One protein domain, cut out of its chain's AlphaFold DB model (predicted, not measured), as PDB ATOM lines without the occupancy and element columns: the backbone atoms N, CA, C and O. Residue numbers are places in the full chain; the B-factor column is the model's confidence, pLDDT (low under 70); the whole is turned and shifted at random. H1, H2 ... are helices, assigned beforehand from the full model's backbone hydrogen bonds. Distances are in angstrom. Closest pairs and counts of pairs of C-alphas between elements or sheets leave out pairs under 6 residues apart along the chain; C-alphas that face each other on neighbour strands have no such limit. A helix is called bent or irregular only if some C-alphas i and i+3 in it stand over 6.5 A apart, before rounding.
ATOM      1  N   GLU A   7     155.765 117.095  90.680       92.12
ATOM      2  CA  GLU A   7     155.003 116.893  89.439       92.12
ATOM      3  C   GLU A   7     155.758 117.417  88.213       92.12
ATOM      4  O   GLU A   7     155.774 116.755  87.176       92.12
ATOM      5  N   GLU A   8     156.426 118.565  88.341       91.50
ATOM      6  CA  GLU A   8     157.308 119.113  87.305       91.50
ATOM      7  C   GLU A   8     158.490 118.170  87.042       91.50
ATOM      8  O   GLU A   8     158.778 117.850  85.888       91.50
ATOM      9  N   GLU A   9     159.129 117.646  88.095       93.12
ATOM     10  CA  GLU A   9     160.211 116.669  87.944       93.12
ATOM     11  C   GLU A   9     159.726 115.364  87.305       93.12
ATOM     12  O   GLU A   9     160.376 114.856  86.391       93.12
ATOM     13  N   ILE A  10     158.571 114.829  87.722       94.94
ATOM     14  CA  ILE A  10     157.970 113.645  87.091       94.94
ATOM     15  C   ILE A  10     157.747 113.902  85.598       94.94
ATOM     16  O   ILE A  10     158.110 113.049  84.790       94.94
ATOM     17  N   ALA A  11     157.204 115.062  85.217       95.75
ATOM     18  CA  ALA A  11     156.974 115.405  83.814       95.75
ATOM     19  C   ALA A  11     158.286 115.459  83.011       95.75
ATOM     20  O   ALA A  11     158.357 114.915  81.907       95.75
ATOM     21  N   ILE A  12     159.346 116.041  83.580       96.12
ATOM     22  CA  ILE A  12     160.674 116.101  82.953       96.12
ATOM     23  C   ILE A  12     161.278 114.703  82.796       96.12
ATOM     24  O   ILE A  12     161.752 114.357  81.713       96.12
ATOM     25  N   TYR A  13     161.219 113.855  83.825       95.88
ATOM     26  CA  TYR A  13     161.709 112.479  83.721       95.88
ATOM     27  C   TYR A  13     160.879 111.642  82.740       95.88
ATOM     28  O   TYR A  13     161.445 110.868  81.967       95.88
ATOM     29  N   GLN A  14     159.558 111.836  82.683       96.25
ATOM     30  CA  GLN A  14     158.706 111.218  81.667       96.25
ATOM     31  C   GLN A  14     159.066 111.693  80.252       96.25
ATOM     32  O   GLN A  14     159.077 110.882  79.328       96.25
ATOM     33  N   PHE A  15     159.407 112.971  80.060       96.75
ATOM     34  CA  PHE A  15     159.945 113.464  78.789       96.75
ATOM     35  C   PHE A  15     161.283 112.791  78.445       96.75
ATOM     36  O   PHE A  15     161.474 112.322  77.320       96.75
ATOM     37  N   GLY A  16     162.177 112.649  79.428       95.38
ATOM     38  CA  GLY A  16     163.436 111.916  79.286       95.38
ATOM     39  C   GLY A  16     163.235 110.465  78.830       95.38
ATOM     40  O   GLY A  16     163.953 109.981  77.956       95.38
ATOM     41  N   GLN A  17     162.206 109.789  79.347       94.31
ATOM     42  CA  GLN A  17     161.816 108.431  78.943       94.31
ATOM     43  C   GLN A  17     161.054 108.368  77.605       94.31
ATOM     44  O   GLN A  17     160.753 107.278  77.125       94.31
ATOM     45  N   GLY A  18     160.748 109.511  76.980       93.94
ATOM     46  CA  GLY A  18     159.992 109.578  75.726       93.94
ATOM     47  C   GLY A  18     158.479 109.384  75.882       93.94
ATOM     48  O   GLY A  18     157.810 109.052  74.908       93.94
ATOM     49  N   ILE A  19     157.945 109.572  77.090       94.12
ATOM     50  CA  ILE A  19     156.523 109.401  77.428       94.12
ATOM     51  C   ILE A  19     155.773 110.734  77.342       94.12
ATOM     52  O   ILE A  19     154.643 110.784  76.859       94.12
ATOM     53  N   HIS A  20     156.386 111.810  77.843       90.75
ATOM     54  CA  HIS A  20     155.782 113.140  77.883       90.75
ATOM     55  C   HIS A  20     156.279 114.017  76.729       90.75
ATOM     56  O   HIS A  20     157.393 113.832  76.242       90.75
ATOM     57  N   SER A  21     155.445 114.960  76.294       91.19
ATOM     58  CA  SER A  21     155.768 115.917  75.231       91.19
ATOM     59  C   SER A  21     156.540 117.112  75.791       91.19
ATOM     60  O   SER A  21     156.228 117.584  76.885       91.19
ATOM     61  N   ASP A  22     157.494 117.645  75.029       90.62
ATOM     62  CA  ASP A  22     158.158 118.921  75.331       90.62
ATOM     63  C   ASP A  22     157.167 120.090  75.320       90.62
ATOM     64  O   ASP A  22     157.244 120.965  76.176       90.62
ATOM     65  N   THR A  23     156.191 120.073  74.410       91.31
ATOM     66  CA  THR A  23     155.213 121.162  74.239       91.31
ATOM     67  C   THR A  23     154.459 121.529  75.518       91.31
ATOM     68  O   THR A  23     154.194 122.705  75.752       91.31
ATOM     69  N   ALA A  24     154.125 120.551  76.364       89.06
ATOM     70  CA  ALA A  24     153.435 120.799  77.630       89.06
ATOM     71  C   ALA A  24     154.371 121.432  78.674       89.06
ATOM     72  O   ALA A  24     153.971 122.361  79.373       89.06
ATOM     73  N   ILE A  25     155.623 120.968  78.740       93.25
ATOM     74  CA  ILE A  25     156.644 121.482  79.662       93.25
ATOM     75  C   ILE A  25     157.021 122.917  79.279       93.25
ATOM     76  O   ILE A  25     156.986 123.814  80.120       93.25
ATOM     77  N   LEU A  26     157.321 123.151  78.000       93.81
ATOM     78  CA  LEU A  26     157.691 124.468  77.481       93.81
ATOM     79  C   LEU A  26     156.504 125.440  77.492       93.81
ATOM     80  O   LEU A  26     156.676 126.612  77.808       93.81
ATOM     81  N   GLY A  27     155.288 124.951  77.229       92.12
ATOM     82  CA  GLY A  27     154.067 125.750  77.332       92.12
ATOM     83  C   GLY A  27     153.743 126.185  78.763       92.12
ATOM     84  O   GLY A  27     153.189 127.262  78.958       92.12
ATOM     85  N   HIS A  28     154.094 125.380  79.769       90.31
ATOM     86  CA  HIS A  28     154.029 125.804  81.168       90.31
ATOM     87  C   HIS A  28     155.138 126.814  81.491       90.31
ATOM     88  O   HIS A  28     154.874 127.830  82.126       90.31
ATOM     89  N   PHE A  29     156.363 126.574  81.013       91.69
ATOM     90  CA  PHE A  29     157.507 127.463  81.233       91.69
ATOM     91  C   PHE A  29     157.277 128.886  80.694       91.69
ATOM     92  O   PHE A  29     157.600 129.860  81.375       91.69
ATOM     93  N   SER A  30     156.677 129.032  79.510       91.69
ATOM     94  CA  SER A  30     156.405 130.343  78.898       91.69
ATOM     95  C   SER A  30     155.346 131.173  79.636       91.69
ATOM     96  O   SER A  30     155.269 132.384  79.451       91.69
ATOM     97  N   GLN A  31     154.538 130.551  80.501       91.38
ATOM     98  CA  GLN A  31     153.546 131.249  81.330       91.38
ATOM     99  C   GLN A  31     154.134 131.823  82.625       91.38
ATOM    100  O   GLN A  31     153.440 132.542  83.347       91.38
ATOM    101  N   LEU A  32     155.384 131.487  82.944       88.94
ATOM    102  CA  LEU A  32     156.075 131.960  84.138       88.94
ATOM    103  C   LEU A  32     156.606 133.381  83.923       88.94
ATOM    104  O   LEU A  32     156.974 133.761  82.814       88.94
ATOM    105  N   ASP A  33     156.685 134.160  85.000       87.12
ATOM    106  CA  ASP A  33     157.398 135.436  84.981       87.12
ATOM    107  C   ASP A  33     158.911 135.225  84.792       87.12
ATOM    108  O   ASP A  33     159.442 134.152  85.082       87.12
ATOM    109  N   GLU A  34     159.614 136.252  84.307       84.31
ATOM    110  CA  GLU A  34     161.035 136.163  83.937       84.31
ATOM    111  C   GLU A  34     161.930 135.698  85.097       84.31
ATOM    112  O   GLU A  34     162.853 134.903  84.897       84.31
ATOM    113  N   ASP A  35     161.642 136.158  86.316       80.38
ATOM    114  CA  ASP A  35     162.365 135.728  87.506       80.38
ATOM    115  C   ASP A  35     162.140 134.235  87.736       80.38
ATOM    116  O   ASP A  35     163.108 133.490  87.872       80.38
ATOM    117  N   THR A  36     160.885 133.771  87.705       81.94
ATOM    118  CA  THR A  36     160.538 132.348  87.854       81.94
ATOM    119  C   THR A  36     161.130 131.465  86.745       81.94
ATOM    120  O   THR A  36     161.591 130.352  87.020       81.94
ATOM    121  N   GLN A  37     161.189 131.961  85.509       88.06
ATOM    122  CA  GLN A  37     161.859 131.272  84.405       88.06
ATOM    123  C   GLN A  37     163.337 131.039  84.704       88.06
ATOM    124  O   GLN A  37     163.821 129.924  84.515       88.06
ATOM    125  N   LYS A  38     164.046 132.044  85.235       85.44
ATOM    126  CA  LYS A  38     165.465 131.905  85.584       85.44
ATOM    127  C   LYS A  38     165.685 130.740  86.550       85.44
ATOM    128  O   LYS A  38     166.516 129.892  86.251       85.44
ATOM    129  N   ILE A  39     164.899 130.595  87.625       82.62
ATOM    130  CA  ILE A  39     165.018 129.422  88.536       82.62
ATOM    131  C   ILE A  39     164.749 128.119  87.836       82.62
ATOM    132  O   ILE A  39     165.475 127.162  88.059       82.62
ATOM    133  N   ARG A  40     163.743 128.063  86.968       87.62
ATOM    134  CA  ARG A  40     163.485 126.837  86.213       87.62
ATOM    135  C   ARG A  40     164.678 126.457  85.337       87.62
ATOM    136  O   ARG A  40     164.967 125.270  85.223       87.62
ATOM    137  N   LEU A  41     165.415 127.430  84.796       88.94
ATOM    138  CA  LEU A  41     166.687 127.165  84.119       88.94
ATOM    139  C   LEU A  41     167.759 126.647  85.086       88.94
ATOM    140  O   LEU A  41     168.456 125.698  84.733       88.94
ATOM    141  N   TYR A  42     167.868 127.215  86.295       85.81
ATOM    142  CA  TYR A  42     168.756 126.710  87.355       85.81
ATOM    143  C   TYR A  42     168.438 125.260  87.728       85.81
ATOM    144  O   TYR A  42     169.323 124.408  87.677       85.81
ATOM    145  N   ASP A  43     167.174 124.959  88.005       87.19
ATOM    146  CA  ASP A  43     166.726 123.616  88.352       87.19
ATOM    147  C   ASP A  43     166.989 122.628  87.194       87.19
ATOM    148  O   ASP A  43     167.503 121.533  87.413       87.19
ATOM    149  N   LEU A  44     166.690 123.005  85.938       90.38
ATOM    150  CA  LEU A  44     166.967 122.164  84.763       90.38
ATOM    151  C   LEU A  44     168.466 121.901  84.599       90.38
ATOM    152  O   LEU A  44     168.883 120.779  84.306       90.38
ATOM    153  N   TYR A  45     169.288 122.928  84.788       88.38
ATOM    154  CA  TYR A  45     170.736 122.803  84.723       88.38
ATOM    155  C   TYR A  45     171.276 121.868  85.815       88.38
ATOM    156  O   TYR A  45     172.134 121.030  85.524       88.38
ATOM    157  N   ASP A  46     170.737 121.944  87.033       86.06
ATOM    158  CA  ASP A  46     171.093 121.060  88.148       86.06
ATOM    159  C   ASP A  46     170.673 119.600  87.911       86.06
ATOM    160  O   ASP A  46     171.329 118.688  88.416       86.06
ATOM    161  N   LEU A  47     169.653 119.346  87.082       89.44
ATOM    162  CA  LEU A  47     169.325 117.996  86.607       89.44
ATOM    163  C   LEU A  47     170.310 117.493  85.540       89.44
ATOM    164  O   LEU A  47     170.640 116.305  85.502       89.44
ATOM    165  N   VAL A  48     170.790 118.379  84.663       90.62
ATOM    166  CA  VAL A  48     171.696 118.036  83.554       90.62
ATOM    167  C   VAL A  48     173.124 117.793  84.036       90.62
ATOM    168  O   VAL A  48     173.753 116.809  83.643       90.62
ATOM    169  N   LEU A  49     173.664 118.688  84.865       87.25
ATOM    170  CA  LEU A  49     175.087 118.716  85.204       87.25
ATOM    171  C   LEU A  49     175.600 117.395  85.822       87.25
ATOM    172  O   LEU A  49     176.630 116.896  85.354       87.25
ATOM    173  N   PRO A  50     174.907 116.758  86.790       86.50
ATOM    174  CA  PRO A  50     175.351 115.496  87.386       86.50
ATOM    175  C   PRO A  50     175.386 114.321  86.400       86.50
ATOM    176  O   PRO A  50     176.081 113.331  86.639       86.50
ATOM    177  N   LEU A  51     174.656 114.417  85.282       89.12
ATOM    178  CA  LEU A  51     174.623 113.397  84.231       89.12
ATOM    179  C   LEU A  51     175.840 113.472  83.290       89.12
ATOM    180  O   LEU A  51     175.981 112.624  82.405       89.12
ATOM    181  N   ASN A  52     176.748 114.430  83.526       88.38
ATOM    182  CA  ASN A  52     178.010 114.625  82.811       88.38
ATOM    183  C   ASN A  52     177.818 114.675  81.282       88.38
ATOM    184  O   ASN A  52     178.283 113.777  80.570       88.38
ATOM    185  N   PRO A  53     177.123 115.707  80.766       88.81
ATOM    186  CA  PRO A  53     176.962 115.911  79.330       88.81
ATOM    187  C   PRO A  53     178.320 116.022  78.630       88.81
ATOM    188  O   PRO A  53     179.243 116.685  79.111       88.81
ATOM    189  N   VAL A  54     178.433 115.399  77.459       88.56
ATOM    190  CA  VAL A  54     179.569 115.558  76.544       88.56
ATOM    191  C   VAL A  54     179.146 116.333  75.296       88.56
ATOM    192  O   VAL A  54     177.961 116.468  75.005       88.56
ATOM    193  N   SER A  55     180.109 116.836  74.520       87.31
ATOM    194  CA  SER A  55     179.820 117.675  73.345       87.31
ATOM    195  C   SER A  55     178.891 117.008  72.325       87.31
ATOM    196  O   SER A  55     178.048 117.687  71.745       87.31
ATOM    197  N   SER A  56     178.991 115.686  72.146       90.56
ATOM    198  CA  SER A  56     178.093 114.939  71.259       90.56
ATOM    199  C   SER A  56     176.639 114.953  71.735       90.56
ATOM    200  O   SER A  56     175.738 114.930  70.903       90.56
ATOM    201  N   ASP A  57     176.402 115.029  73.049       91.31
ATOM    202  CA  ASP A  57     175.051 115.100  73.611       91.31
ATOM    203  C   ASP A  57     174.407 116.450  73.270       91.31
ATOM    204  O   ASP A  57     173.254 116.502  72.856       91.31
ATOM    205  N   ILE A  58     175.181 117.538  73.370       89.44
ATOM    206  CA  ILE A  58     174.737 118.895  73.015       89.44
ATOM    207  C   ILE A  58     174.458 118.989  71.512       89.44
ATOM    208  O   ILE A  58     173.456 119.562  71.093       89.44
ATOM    209  N   GLU A  59     175.330 118.419  70.678       90.88
ATOM    210  CA  GLU A  59     175.110 118.384  69.230       90.88
ATOM    211  C   GLU A  59     173.856 117.605  68.844       90.88
ATOM    212  O   GLU A  59     173.166 118.011  67.909       90.88
ATOM    213  N   GLN A  60     173.567 116.505  69.541       93.31
ATOM    214  CA  GLN A  60     172.355 115.730  69.313       93.31
ATOM    215  C   GLN A  60     171.113 116.484  69.800       93.31
ATOM    216  O   GLN A  60     170.145 116.582  69.056       93.31
ATOM    217  N   ALA A  61     171.173 117.107  70.979       93.75
ATOM    218  CA  ALA A  61     170.083 117.919  71.514       93.75
ATOM    219  C   ALA A  61     169.666 119.043  70.554       93.75
ATOM    220  O   ALA A  61     168.481 119.221  70.311       93.75
ATOM    221  N   ILE A  62     170.632 119.739  69.945       92.75
ATOM    222  CA  ILE A  62     170.350 120.795  68.957       92.75
ATOM    223  C   ILE A  62     169.639 120.231  67.723       92.75
ATOM    224  O   ILE A  62     168.739 120.873  67.198       92.75
ATOM    225  N   LYS A  63     170.026 119.038  67.253       93.62
ATOM    226  CA  LYS A  63     169.376 118.396  66.097       93.62
ATOM    227  C   LYS A  63     167.940 117.967  66.391       93.62
ATOM    228  O   LYS A  63     167.134 117.947  65.468       93.62
ATOM    229  N   ASP A  64     167.672 117.581  67.634       93.50
ATOM    230  CA  ASP A  64     166.377 117.044  68.050       93.50
ATOM    231  C   ASP A  64     165.411 118.141  68.525       93.50
ATOM    232  O   ASP A  64     164.204 117.914  68.532       93.50
ATOM    233  N   SER A  65     165.931 119.316  68.891       92.62
ATOM    234  CA  SER A  65     165.160 120.517  69.227       92.62
ATOM    235  C   SER A  65     164.689 121.290  67.988       92.62
ATOM    236  O   SER A  65     165.122 121.029  66.865       92.62
ATOM    237  N   SER A  66     163.854 122.307  68.194       92.06
ATOM    238  CA  SER A  66     163.472 123.275  67.163       92.06
ATOM    239  C   SER A  66     164.538 124.351  66.890       92.06
ATOM    240  O   SER A  66     164.398 125.132  65.945       92.06
ATOM    241  N   LEU A  67     165.619 124.371  67.679       91.19
ATOM    242  CA  LEU A  67     166.680 125.374  67.616       91.19
ATOM    243  C   LEU A  67     167.638 125.155  66.444       91.19
ATOM    244  O   LEU A  67     167.933 124.039  66.015       91.19
ATOM    245  N   THR A  68     168.217 126.251  65.964       89.25
ATOM    246  CA  THR A  68     169.280 126.225  64.967       89.25
ATOM    247  C   THR A  68     170.661 126.221  65.634       89.25
ATOM    248  O   THR A  68     170.861 126.828  66.688       89.25
ATOM    249  N   PRO A  69     171.691 125.609  65.015       85.44
ATOM    250  CA  PRO A  69     173.059 125.662  65.539       85.44
ATOM    251  C   PRO A  69     173.644 127.077  65.670       85.44
ATOM    252  O   PRO A  69     174.682 127.234  66.312       85.44
ATOM    253  N   THR A  70     173.028 128.065  65.016       86.50
ATOM    254  CA  THR A  70     173.413 129.480  65.041       86.50
ATOM    255  C   THR A  70     172.719 130.281  66.134       86.50
ATOM    256  O   THR A  70     173.142 131.408  66.385       86.50
ATOM    257  N   ASP A  71     171.704 129.715  66.788       86.62
ATOM    258  CA  ASP A  71     171.031 130.383  67.896       86.62
ATOM    259  C   ASP A  71     172.023 130.608  69.040       86.62
ATOM    260  O   ASP A  71     172.902 129.781  69.321       86.62
ATOM    261  N   VAL A  72     171.894 131.751  69.708       85.56
ATOM    262  CA  VAL A  72     172.826 132.185  70.751       85.56
ATOM    263  C   VAL A  72     172.964 131.159  71.893       85.56
ATOM    264  O   VAL A  72     174.111 130.917  72.299       85.56
ATOM    265  N   PRO A  73     171.912 130.454  72.364       83.25
ATOM    266  CA  PRO A  73     172.055 129.422  73.393       83.25
ATOM    267  C   PRO A  73     172.902 128.246  72.898       83.25
ATOM    268  O   PRO A  73     173.800 127.783  73.605       83.25
ATOM    269  N   CYS A  74     172.695 127.818  71.649       84.19
ATOM    270  CA  CYS A  74     173.424 126.725  71.003       84.19
ATOM    271  C   CYS A  74     174.917 127.039  70.861       84.19
ATOM    272  O   CYS A  74     175.774 126.212  71.197       84.19
ATOM    273  N   VAL A  75     175.242 128.245  70.383       84.25
ATOM    274  CA  VAL A  75     176.629 128.710  70.233       84.25
ATOM    275  C   VAL A  75     177.313 128.789  71.598       84.25
ATOM    276  O   VAL A  75     178.428 128.285  71.767       84.25
ATOM    277  N   THR A  76     176.628 129.363  72.588       81.50
ATOM    278  CA  THR A  76     177.157 129.573  73.941       81.50
ATOM    279  C   THR A  76     177.448 128.249  74.647       81.50
ATOM    280  O   THR A  76     178.536 128.056  75.201       81.50
ATOM    281  N   LEU A  77     176.519 127.293  74.569       78.44
ATOM    282  CA  LEU A  77     176.660 125.974  75.185       78.44
ATOM    283  C   LEU A  77     177.758 125.131  74.536       78.44
ATOM    284  O   LEU A  77     178.540 124.505  75.256       78.44
ATOM    285  N   LYS A  78     177.896 125.164  73.204       77.38
ATOM    286  CA  LYS A  78     178.990 124.469  72.504       77.38
ATOM    287  C   LYS A  78     180.368 124.990  72.901       77.38
ATOM    288  O   LYS A  78     181.278 124.194  73.124       77.38
ATOM    289  N   GLN A  79     180.527 126.308  73.001       78.06
ATOM    290  CA  GLN A  79     181.812 126.916  73.357       78.06
ATOM    291  C   GLN A  79     182.228 126.597  74.798       78.06
ATOM    292  O   GLN A  79     183.417 126.448  75.077       78.06
ATOM    293  N   ARG A  80     181.260 126.478  75.713       72.50
ATOM    294  CA  ARG A  80     181.516 126.354  77.158       72.50
ATOM    295  C   ARG A  80     181.323 124.943  77.723       72.50
ATOM    296  O   ARG A  80     181.662 124.709  78.883       72.50
ATOM    297  N   GLN A  81     180.805 124.007  76.924       69.38
ATOM    298  CA  GLN A  81     180.612 122.586  77.253       69.38
ATOM    299  C   GLN A  81     179.885 122.326  78.585       69.38
ATOM    300  O   GLN A  81     180.205 121.357  79.266       69.38
ATOM    301  N   LEU A  82     178.959 123.198  79.006       70.69
ATOM    302  CA  LEU A  82     178.279 123.108  80.315       70.69
ATOM    303  C   LEU A  82     179.231 123.103  81.538       70.69
ATOM    304  O   LEU A  82     178.809 122.810  82.650       70.69
ATOM    305  N   ARG A  83     180.523 123.440  81.373       63.94
ATOM    306  CA  ARG A  83     181.539 123.326  82.443       63.94
ATOM    307  C   ARG A  83     181.690 124.568  83.319       63.94
ATOM    308  O   ARG A  83     182.335 124.486  84.358       63.94
ATOM    309  N   GLN A  84     181.169 125.719  82.898       58.25
ATOM    310  CA  GLN A  84     181.481 127.012  83.527       58.25
ATOM    311  C   GLN A  84     180.378 127.573  84.434       58.25
ATOM    312  O   GLN A  84     180.428 128.743  84.801       58.25
ATOM    313  N   GLY A  85     179.417 126.754  84.857       57.09
ATOM    314  CA  GLY A  85     178.292 127.247  85.643       57.09
ATOM    315  C   GLY A  85     177.330 128.081  84.797       57.09
ATOM    316  O   GLY A  85     177.571 128.392  83.630       57.09
ATOM    317  N   ILE A  86     176.201 128.408  85.400       54.47
ATOM    318  CA  ILE A  86     175.011 128.874  84.693       54.47
ATOM    319  C   ILE A  86     174.954 130.400  84.494       54.47
ATOM    320  O   ILE A  86     174.132 130.889  83.729       54.47
ATOM    321  N   PHE A  87     175.886 131.156  85.096       54.62
ATOM    322  CA  PHE A  87     176.064 132.613  84.924       54.62
ATOM    323  C   PHE A  87     176.382 133.047  83.476       54.62
ATOM    324  O   PHE A  87     176.720 134.200  83.223       54.62
ATOM    325  N   PHE A  88     176.330 132.112  82.531       62.31
ATOM    326  CA  PHE A  88     176.605 132.309  81.119       62.31
ATOM    327  C   PHE A  88     175.419 131.963  80.223       62.31
ATOM    328  O   PHE A  88     175.592 131.959  79.006       62.31
ATOM    329  N   LEU A  89     174.249 131.646  80.788       66.12
ATOM    330  CA  LEU A  89     173.039 131.569  79.980       66.12
ATOM    331  C   LEU A  89     172.751 132.965  79.398       66.12
ATOM    332  O   LEU A  89     172.875 133.949  80.129       66.12
ATOM    333  N   PRO A  90     172.460 133.074  78.092       66.56
ATOM    334  CA  PRO A  90     172.187 134.359  77.466       66.56
ATOM    335  C   PRO A  90     170.945 135.012  78.082       66.56
ATOM    336  O   PRO A  90     169.904 134.371  78.226       66.56
ATOM    337  N   ASP A  91     171.064 136.293  78.436       68.19
ATOM    338  CA  ASP A  91     169.938 137.085  78.929       68.19
ATOM    339  C   ASP A  91     168.890 137.269  77.820       68.19
ATOM    340  O   ASP A  91     169.226 137.593  76.680       68.19
ATOM    341  N   GLY A  92     167.609 137.103  78.165       71.12
ATOM    342  CA  GLY A  92     166.481 137.384  77.270       71.12
ATOM    343  C   GLY A  92     166.064 136.244  76.333       71.12
ATOM    344  O   GLY A  92     165.128 136.426  75.562       71.12
ATOM    345  N   GLU A  93     166.695 135.070  76.421       84.06
ATOM    346  CA  GLU A  93     166.392 133.890  75.587       84.06
ATOM    347  C   GLU A  93     165.985 132.667  76.426       84.06
ATOM    348  O   GLU A  93     166.294 131.517  76.107       84.06
ATOM    349  N   ASN A  94     165.296 132.915  77.542       89.12
ATOM    350  CA  ASN A  94     164.973 131.894  78.539       89.12
ATOM    351  C   ASN A  94     164.263 130.670  77.943       89.12
ATOM    352  O   ASN A  94     164.571 129.547  78.327       89.12
ATOM    353  N   GLU A  95     163.336 130.865  77.003       91.75
ATOM    354  CA  GLU A  95     162.582 129.767  76.384       91.75
ATOM    355  C   GLU A  95     163.477 128.861  75.533       91.75
ATOM    356  O   GLU A  95     163.433 127.640  75.677       91.75
ATOM    357  N   GLN A  96     164.350 129.445  74.706       91.81
ATOM    358  CA  GLN A  96     165.283 128.677  73.877       91.81
ATOM    359  C   GLN A  96     166.324 127.961  74.742       91.81
ATOM    360  O   GLN A  96     166.711 126.825  74.468       91.81
ATOM    361  N   VAL A  97     166.769 128.600  75.826       91.31
ATOM    362  CA  VAL A  97     167.662 127.965  76.796       91.31
ATOM    363  C   VAL A  97     166.962 126.802  77.507       91.31
ATOM    364  O   VAL A  97     167.572 125.744  77.665       91.31
ATOM    365  N   ALA A  98     165.696 126.964  77.904       93.50
ATOM    366  CA  ALA A  98     164.904 125.908  78.530       93.50
ATOM    367  C   ALA A  98     164.739 124.709  77.594       93.50
ATOM    368  O   ALA A  98     164.991 123.579  78.006       93.50
ATOM    369  N   GLU A  99     164.380 124.952  76.330       95.06
ATOM    370  CA  GLU A  99     164.281 123.913  75.306       95.06
ATOM    371  C   GLU A  99     165.610 123.173  75.148       95.06
ATOM    372  O   GLU A  99     165.658 121.946  75.252       95.06
ATOM    373  N   LEU A 100     166.714 123.901  74.983       93.38
ATOM    374  CA  LEU A 100     168.023 123.285  74.809       93.38
ATOM    375  C   LEU A 100     168.434 122.446  76.025       93.38
ATOM    376  O   LEU A 100     168.895 121.318  75.857       93.38
ATOM    377  N   LEU A 101     168.252 122.957  77.247       93.25
ATOM    378  CA  LEU A 101     168.548 122.211  78.474       93.25
ATOM    379  C   LEU A 101     167.660 120.972  78.616       93.25
ATOM    380  O   LEU A 101     168.161 119.917  79.002       93.25
ATOM    381  N   LEU A 102     166.378 121.070  78.264       96.06
ATOM    382  CA  LEU A 102     165.434 119.956  78.304       96.06
ATOM    383  C   LEU A 102     165.839 118.846  77.318       96.06
ATOM    384  O   LEU A 102     165.861 117.665  77.675       96.06
ATOM    385  N   TYR A 103     166.236 119.210  76.097       96.31
ATOM    386  CA  TYR A 103     166.730 118.249  75.111       96.31
ATOM    387  C   TYR A 103     168.092 117.664  75.498       96.31
ATOM    388  O   TYR A 103     168.279 116.451  75.390       96.31
ATOM    389  N   VAL A 104     169.021 118.469  76.026       94.62
ATOM    390  CA  VAL A 104     170.287 117.953  76.572       94.62
ATOM    391  C   VAL A 104     170.000 116.950  77.680       94.62
ATOM    392  O   VAL A 104     170.530 115.840  77.618       94.62
ATOM    393  N   PHE A 105     169.130 117.301  78.636       95.88
ATOM    394  CA  PHE A 105     168.678 116.415  79.707       95.88
ATOM    395  C   PHE A 105     168.191 115.084  79.144       95.88
ATOM    396  O   PHE A 105     168.700 114.046  79.557       95.88
ATOM    397  N   LYS A 106     167.275 115.091  78.168       96.88
ATOM    398  CA  LYS A 106     166.742 113.866  77.557       96.88
ATOM    399  C   LYS A 106     167.846 112.964  77.014       96.88
ATOM    400  O   LYS A 106     167.868 111.784  77.356       96.88
ATOM    401  N   ILE A 107     168.783 113.504  76.235       95.44
ATOM    402  CA  ILE A 107     169.873 112.711  75.647       95.44
ATOM    403  C   ILE A 107     170.760 112.092  76.734       95.44
ATOM    404  O   ILE A 107     171.013 110.881  76.727       95.44
ATOM    405  N   VAL A 108     171.209 112.889  77.709       94.31
ATOM    406  CA  VAL A 108     172.104 112.385  78.764       94.31
ATOM    407  C   VAL A 108     171.397 111.441  79.729       94.31
ATOM    408  O   VAL A 108     171.983 110.453  80.186       94.31
ATOM    409  N   TYR A 109     170.125 111.704  80.012       95.56
ATOM    410  CA  TYR A 109     169.299 110.881  80.873       95.56
ATOM    411  C   TYR A 109     169.012 109.529  80.223       95.56
ATOM    412  O   TYR A 109     169.174 108.517  80.894       95.56
ATOM    413  N   GLN A 110     168.689 109.463  78.928       94.56
ATOM    414  CA  GLN A 110     168.450 108.193  78.225       94.56
ATOM    415  C   GLN A 110     169.668 107.265  78.251       94.56
ATOM    416  O   GLN A 110     169.531 106.052  78.462       94.56
ATOM    417  N   ARG A 111     170.875 107.834  78.126       91.38
ATOM    418  CA  ARG A 111     172.127 107.089  78.316       91.38
ATOM    419  C   ARG A 111     172.210 106.501  79.724       91.38
ATOM    420  O   ARG A 111     172.531 105.327  79.881       91.38
ATOM    421  N   ALA A 112     171.917 107.302  80.746       90.75
ATOM    422  CA  ALA A 112     171.948 106.846  82.134       90.75
ATOM    423  C   ALA A 112     170.825 105.843  82.458       90.75
ATOM    424  O   ALA A 112     171.049 104.907  83.223       90.75
ATOM    425  N   TYR A 113     169.642 106.023  81.869       92.31
ATOM    426  CA  TYR A 113     168.449 105.208  82.074       92.31
ATOM    427  C   TYR A 113     168.662 103.784  81.564       92.31
ATOM    428  O   TYR A 113     168.525 102.842  82.337       92.31
ATOM    429  N   THR A 114     169.137 103.628  80.323       88.12
ATOM    430  CA  THR A 114     169.448 102.313  79.723       88.12
ATOM    431  C   THR A 114     170.417 101.493  80.588       88.12
ATOM    432  O   THR A 114     170.311 100.275  80.666       88.12
ATOM    433  N   LEU A 115     171.355 102.151  81.281       86.81
ATOM    434  CA  LEU A 115     172.336 101.480  82.141       86.81
ATOM    435  C   LEU A 115     171.789 101.077  83.520       86.81
ATOM    436  O   LEU A 115     172.379 100.219  84.173       86.81
ATOM    437  N   LYS A 116     170.719 101.723  84.002       86.31
ATOM    438  CA  LYS A 116     170.271 101.635  85.406       86.31
ATOM    439  C   LYS A 116     168.847 101.110  85.593       86.31
ATOM    440  O   LYS A 116     168.524 100.700  86.707       86.31
ATOM    441  N   GLN A 117     168.018 101.104  84.550       82.75
ATOM    442  CA  GLN A 117     166.584 100.796  84.624       82.75
ATOM    443  C   GLN A 117     166.279  99.456  85.314       82.75
ATOM    444  O   GLN A 117     165.330  99.365  86.085       82.75
ATOM    445  N   GLU A 118     167.085  98.417  85.082       72.62
ATOM    446  CA  GLU A 118     166.797  97.072  85.602       72.62
ATOM    447  C   GLU A 118     167.057  96.909  87.111       72.62
ATOM    448  O   GLU A 118     166.534  95.976  87.710       72.62
ATOM    449  N   ASN A 119     167.844  97.794  87.742       71.06
ATOM    450  CA  ASN A 119     168.335  97.592  89.115       71.06
ATOM    451  C   ASN A 119     168.300  98.846  90.003       71.06
ATOM    452  O   ASN A 119     168.869  98.840  91.097       71.06
ATOM    453  N   SER A 120     167.692  99.942  89.551       79.38
ATOM    454  CA  SER A 120     167.707 101.179  90.327       79.38
ATOM    455  C   SER A 120     166.620 101.210  91.400       79.38
ATOM    456  O   SER A 120     165.448 100.940  91.149       79.38
ATOM    457  N   THR A 121     167.021 101.610  92.604       81.19
ATOM    458  CA  THR A 121     166.110 101.978  93.693       81.19
ATOM    459  C   THR A 121     165.577 103.402  93.557       81.19
ATOM    460  O   THR A 121     164.641 103.772  94.265       81.19
TER     461      THR A 121
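This is residues 7 to 121 of the 267 residues of an uncharacterized protein of Spirosoma sp. HMF3257 (UniProt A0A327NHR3). The long helix H6 runs through the middle as a core, with H3 alongside it and two helical hairpins, H1 with H2 and H4 with H5, packed on opposite sides of it. Residues 115 to 121, past the packed body, stick out at one end. The 115 printed residues hold six named helices, H1 to H6 in chain order, and no named strand: the class is all helix. The whole is compact, with a radius of gyration of the C-alphas of 13.5 A and spans of 41 by 30 by 23 A.

Find C-alpha 7 at (155.003, 116.893, 89.439); from there H1 runs to residue 16. H2 follows at residues 22 to 29. H3, residues 34 to 51, is 26.5 A long and only just irregular: C-alphas 47 and 50 are 6.6 A apart. Next come H4, residues 55 to 64, and H5, residues 72 to 80. H6, residues 94 to 116, runs 31.5 A to C-alpha 116 at (170.271, 101.635, 85.406), with a kink of 26 degrees near residue 110.

Begin at H6, the hub, which touches the other five. H3 touches it at a shallow tilt of 25 degrees, the same way; the closest C-alphas, Val 48 and Phe 105, are 5.2 A apart. H4 touches residues 100 to 108 of H6 alone, at a steep tilt of 65 degrees, closest at C-alphas Ala 61 and Tyr 103, 4.9 A. H1 and H4 are apart. Every O i to N i+4 pair is within hydrogen-bond range in H1, H2, H4 and H5; H3 has 12 of 14 and H6 18 of 19.

The C-alphas of Gly 92 and Asn 119, the two farthest apart, are 41.6 A from each other. The printed part has no cut. The link from H5 to H6 is long, 13 residues; look there for low confidence, with residues 83 to 91 under 70, as is residue 81.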